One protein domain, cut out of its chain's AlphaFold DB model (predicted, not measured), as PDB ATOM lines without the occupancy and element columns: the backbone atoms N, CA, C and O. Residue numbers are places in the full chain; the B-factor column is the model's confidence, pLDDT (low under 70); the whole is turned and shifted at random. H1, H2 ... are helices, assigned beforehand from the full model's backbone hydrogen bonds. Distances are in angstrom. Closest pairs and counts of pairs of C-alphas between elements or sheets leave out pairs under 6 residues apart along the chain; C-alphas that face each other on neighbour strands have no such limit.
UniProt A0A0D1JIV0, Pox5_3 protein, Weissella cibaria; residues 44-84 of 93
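What this domain is: This is residues 44 to 84 of the 93 residues of the protein "Pox5_3 protein" of Weissella cibaria (UniProt A0A0D1JIV0). Two short helices, H1 and H2, sit towards opposite ends of an open, elongated shape, with the chain between them as a bridge and no contact between the helices. A looped stretch, residues 44 to 53, leads into H1, and residues 79 to 84 follow H2. The printed part has 41 residues, 18 of them, under half, in the named helices; the class is all helix, with no named strand. It is only just loose, close to compact, with a radius of gyration of the C-alphas of 10.9 A, and spans 31 by 17 by 15 A.

How they stand to each other: H1, residues 54 to 64, and H2, residues 72 to 78, are apart. Every O i to N i+4 pair in H1 and H2 is within hydrogen-bond range.

Where its parts are: H1 begins at C-alpha 54 (45.002, 60.689, 580.032) and is 15.6 A long from first to last C-alpha. H2, 10.1 A long, ends at C-alpha 78 (62.919, 49.869, 576.908).

The domain as a whole: The C-alphas of Arg 63 and Asp 80, the two farthest apart, are 31.8 A apart. Residues 75 to 80, of which 75 to 78 belong to H2, stand free. The link from H1 to H2, 7 residues, is short. The printed part has no cut, and no printed residue is under 70 in pLDDT.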
ATOM      1  N   ALA A  44      56.318  71.976 574.881       93.94
ATOM      2  CA  ALA A  44      55.223  71.695 575.810       93.94
ATOM      3  C   ALA A  44      54.499  70.380 575.460       93.94
ATOM      4  O   ALA A  44      53.273  70.343 575.314       93.94
ATOM      5  N   LEU A  45      55.263  69.294 575.300       95.69
ATOM      6  CA  LEU A  45      54.732  67.974 574.951       95.69
ATOM      7  C   LEU A  45      53.847  67.392 576.065       95.69
ATOM      8  O   LEU A  45      54.289  67.183 577.194       95.69
ATOM      9  N   GLN A  46      52.615  67.031 575.710       97.38
ATOM     10  CA  GLN A  46      51.673  66.348 576.601       97.38
ATOM     11  C   GLN A  46      51.475  64.903 576.138       97.38
ATOM     12  O   GLN A  46      50.411  64.529 575.659       97.38
ATOM     13  N   LEU A  47      52.536  64.102 576.211       96.81
ATOM     14  CA  LEU A  47      52.529  62.705 575.751       96.81
ATOM     15  C   LEU A  47      52.787  61.705 576.876       96.81
ATOM     16  O   LEU A  47      52.419  60.540 576.760       96.81
ATOM     17  N   ASP A  48      53.425  62.156 577.951       95.19
ATOM     18  CA  ASP A  48      53.914  61.275 578.994       95.19
ATOM     19  C   ASP A  48      52.915  61.126 580.158       95.19
ATOM     20  O   ASP A  48      52.541  62.145 580.758       95.19
ATOM     21  N   PRO A  49      52.495  59.890 580.502       94.69
ATOM     22  CA  PRO A  49      51.512  59.637 581.554       94.69
ATOM     23  C   PRO A  49      52.022  59.917 582.973       94.69
ATOM     24  O   PRO A  49      51.208  59.963 583.893       94.69
ATOM     25  N   THR A  50      53.329  60.116 583.197       92.06
ATOM     26  CA  THR A  50      53.816  60.494 584.538       92.06
ATOM     27  C   THR A  50      53.678  61.990 584.819       92.06
ATOM     28  O   THR A  50      53.796  62.394 585.973       92.06
ATOM     29  N   THR A  51      53.496  62.824 583.789       91.81
ATOM     30  CA  THR A  51      53.426  64.292 583.922       91.81
ATOM     31  C   THR A  51      52.107  64.881 583.428       91.81
ATOM     32  O   THR A  51      51.840  66.052 583.680       91.81
ATOM     33  N   ASN A  52      51.285  64.101 582.723       95.31
ATOM     34  CA  ASN A  52      50.031  64.552 582.128       95.31
ATOM     35  C   ASN A  52      48.910  63.550 582.403       95.31
ATOM     36  O   ASN A  52      49.147  62.347 582.519       95.31
ATOM     37  N   THR A  53      47.673  64.035 582.462       97.50
ATOM     38  CA  THR A  53      46.505  63.158 582.585       97.50
ATOM     39  C   THR A  53      46.177  62.480 581.248       97.50
ATOM     40  O   THR A  53      46.522  63.007 580.183       97.50
ATOM     41  N   PRO A  54      45.462  61.339 581.259       97.94
ATOM     42  CA  PRO A  54      45.002  60.689 580.032       97.94
ATOM     43  C   PRO A  54      44.202  61.619 579.108       97.94
ATOM     44  O   PRO A  54      44.344  61.551 577.889       97.94
ATOM     45  N   GLU A  55      43.400  62.526 579.672       98.31
ATOM     46  CA  GLU A  55      42.601  63.497 578.916       98.31
ATOM     47  C   GLU A  55      43.479  64.546 578.231       98.31
ATOM     48  O   GLU A  55      43.220  64.899 577.081       98.31
ATOM     49  N   GLN A  56      44.529  65.026 578.910       97.88
ATOM     50  CA  GLN A  56      45.499  65.956 578.322       97.88
ATOM     51  C   GLN A  56      46.236  65.301 577.154       97.88
ATOM     52  O   GLN A  56      46.336  65.896 576.083       97.88
ATOM     53  N   ILE A  57      46.674  64.051 577.328       98.06
ATOM     54  CA  ILE A  57      47.360  63.293 576.276       98.06
ATOM     55  C   ILE A  57      46.434  63.062 575.080       98.06
ATOM     56  O   ILE A  57      46.819  63.319 573.941       98.06
ATOM     57  N   ALA A  58      45.194  62.630 575.318       98.44
ATOM     58  CA  ALA A  58      44.222  62.407 574.253       98.44
ATOM     59  C   ALA A  58      43.897  63.701 573.487       98.44
ATOM     60  O   ALA A  58      43.871  63.699 572.256       98.44
ATOM     61  N   ALA A  59      43.700  64.816 574.200       98.31
ATOM     62  CA  ALA A  59      43.450  66.117 573.587       98.31
ATOM     63  C   ALA A  59      44.652  66.617 572.771       98.31
ATOM     64  O   ALA A  59      44.465  67.170 571.687       98.31
ATOM     65  N   PHE A  60      45.876  66.408 573.263       98.25
ATOM     66  CA  PHE A  60      47.099  66.753 572.542       98.25
ATOM     67  C   PHE A  60      47.233  65.939 571.254       98.25
ATOM     68  O   PHE A  60      47.405  66.520 570.183       98.25
ATOM     69  N   LYS A  61      47.087  64.611 571.344       98.38
ATOM     70  CA  LYS A  61      47.179  63.708 570.190       98.38
ATOM     71  C   LYS A  61      46.166  64.069 569.108       98.38
ATOM     72  O   LYS A  61      46.570  64.311 567.978       98.38
ATOM     73  N   ALA A  62      44.896  64.227 569.482       98.25
ATOM     74  CA  ALA A  62      43.831  64.562 568.540       98.25
ATOM     75  C   ALA A  62      43.992  65.952 567.902       98.25
ATOM     76  O   ALA A  62      43.623  66.151 566.750       98.25
ATOM     77  N   ARG A  63      44.520  66.940 568.641       97.94
ATOM     78  CA  ARG A  63      44.704  68.303 568.120       97.94
ATOM     79  C   ARG A  63      45.819  68.398 567.082       97.94
ATOM     80  O   ARG A  63      45.744  69.262 566.214       97.94
ATOM     81  N   PHE A  64      46.866  67.594 567.231       98.12
ATOM     82  CA  PHE A  64      48.094  67.725 566.449       98.12
ATOM     83  C   PHE A  64      48.396  66.513 565.562       98.12
ATOM     84  O   PHE A  64      49.517  66.416 565.071       98.12
ATOM     85  N   GLU A  65      47.430  65.606 565.382       98.19
ATOM     86  CA  GLU A  65      47.595  64.380 564.582       98.19
ATOM     87  C   GLU A  65      48.829  63.575 565.049       98.19
ATOM     88  O   GLU A  65      49.690  63.161 564.274       98.19
ATOM     89  N   ALA A  66      48.966  63.452 566.375       98.06
ATOM     90  CA  ALA A  66      50.138  62.912 567.063       98.06
ATOM     91  C   ALA A  66      49.869  61.539 567.712       98.06
ATOM     92  O   ALA A  66      50.485  61.184 568.721       98.06
ATOM     93  N   GLU A  67      48.936  60.763 567.159       98.12
ATOM     94  CA  GLU A  67      48.482  59.476 567.696       98.12
ATOM     95  C   GLU A  67      49.643  58.501 567.932       98.12
ATOM     96  O   GLU A  67      49.724  57.883 569.001       98.12
ATOM     97  N   ASP A  68      50.574  58.449 566.980       98.06
ATOM     98  CA  ASP A  68      51.698  57.513 566.974       98.06
ATOM     99  C   ASP A  68      52.920  58.010 567.762       98.06
ATOM    100  O   ASP A  68      53.822  57.221 568.060       98.06
ATOM    101  N   LEU A  69      52.958  59.293 568.153       97.81
ATOM    102  CA  LEU A  69      54.074  59.828 568.934       97.81
ATOM    103  C   LEU A  69      54.143  59.164 570.316       97.81
ATOM    104  O   LEU A  69      53.138  59.031 571.027       97.81
ATOM    105  N   GLN A  70      55.366  58.791 570.689       96.44
ATOM    106  CA  GLN A  70      55.713  58.193 571.976       96.44
ATOM    107  C   GLN A  70      56.563  59.175 572.795       96.44
ATOM    108  O   GLN A  70      57.422  59.856 572.220       96.44
ATOM    109  N   PRO A  71      56.372  59.266 574.121       95.50
ATOM    110  CA  PRO A  71      57.279  60.010 574.984       95.50
ATOM    111  C   PRO A  71      58.678  59.368 574.990       95.50
ATOM    112  O   PRO A  71      58.823  58.148 574.935       95.50
ATOM    113  N   LEU A  72      59.732  60.186 575.113       93.88
ATOM    114  CA  LEU A  72      61.125  59.705 575.164       93.88
ATOM    115  C   LEU A  72      61.335  58.635 576.250       93.88
ATOM    116  O   LEU A  72      62.112  57.698 576.060       93.88
ATOM    117  N   ARG A  73      60.629  58.776 577.377       93.25
ATOM    118  CA  ARG A  73      60.670  57.856 578.516       93.25
ATOM    119  C   ARG A  73      60.454  56.400 578.110       93.25
ATOM    120  O   ARG A  73      61.181  55.550 578.617       93.25
ATOM    121  N   ASP A  74      59.542  56.118 577.184       94.44
ATOM    122  CA  ASP A  74      59.239  54.744 576.767       94.44
ATOM    123  C   ASP A  74      60.461  54.077 576.129       94.44
ATOM    124  O   ASP A  74      60.798  52.936 576.446       94.44
ATOM    125  N   PHE A  75      61.197  54.820 575.298       96.00
ATOM    126  CA  PHE A  75      62.438  54.336 574.696       96.00
ATOM    127  C   PHE A  75      63.558  54.167 575.726       96.00
ATOM    128  O   PHE A  75      64.331  53.217 575.627       96.00
ATOM    129  N   LEU A  76      63.654  55.055 576.719       95.25
ATOM    130  CA  LEU A  76      64.658  54.951 577.785       95.25
ATOM    131  C   LEU A  76      64.421  53.712 578.654       95.25
ATOM    132  O   LEU A  76      65.343  52.926 578.862       95.25
ATOM    133  N   VAL A  77      63.177  53.495 579.086       93.38
ATOM    134  CA  VAL A  77      62.786  52.316 579.872       93.38
ATOM    135  C   VAL A  77      63.008  51.031 579.077       93.38
ATOM    136  O   VAL A  77      63.542  50.068 579.620       93.38
ATOM    137  N   ALA A  78      62.681  51.021 577.780       96.25
ATOM    138  CA  ALA A  78      62.919  49.869 576.908       96.25
ATOM    139  C   ALA A  78      64.409  49.516 576.723       96.25
ATOM    140  O   ALA A  78      64.714  48.418 576.266       96.25
ATOM    141  N   ASN A  79      65.326  50.429 577.058       96.25
ATOM    142  CA  ASN A  79      66.777  50.237 576.980       96.25
ATOM    143  C   ASN A  79      67.443  50.238 578.372       96.25
ATOM    144  O   ASN A  79      68.620  50.578 578.487       96.25
ATOM    145  N   ASP A  80      66.691  49.899 579.426       94.69
ATOM    146  CA  ASP A  80      67.174  49.798 580.813       94.69
ATOM    147  C   ASP A  80      67.799  51.097 581.371       94.69
ATOM    148  O   ASP A  80      68.586  51.079 582.323       94.69
ATOM    149  N   VAL A  81      67.445  52.256 580.801       94.69
ATOM    150  CA  VAL A  81      67.900  53.562 581.286       94.69
ATOM    151  C   VAL A  81      66.964  54.053 582.386       94.69
ATOM    152  O   VAL A  81      65.768  54.253 582.174       94.69
ATOM    153  N   VAL A  82      67.527  54.307 583.570       84.81
ATOM    154  CA  VAL A  82      66.789  54.896 584.694       84.81
ATOM    155  C   VAL A  82      66.448  56.349 584.370       84.81
ATOM    156  O   VAL A  82      67.333  57.195 584.238       84.81
ATOM    157  N   VAL A  83      65.154  56.647 584.265       81.81
ATOM    158  CA  VAL A  83      64.661  58.007 584.034       81.81
ATOM    159  C   VAL A  83      64.542  58.721 585.376       81.81
ATOM    160  O   VAL A  83      63.706  58.358 586.198       81.81
ATOM    161  N   GLY A  84      65.396  59.718 585.610       74.81
ATOM    162  CA  GLY A  84      65.279  60.592 586.779       74.81
ATOM    163  C   GLY A  84      64.068  61.524 586.681       74.81
ATOM    164  O   GLY A  84      63.603  61.833 585.580       74.81
TER     165      GLY A  84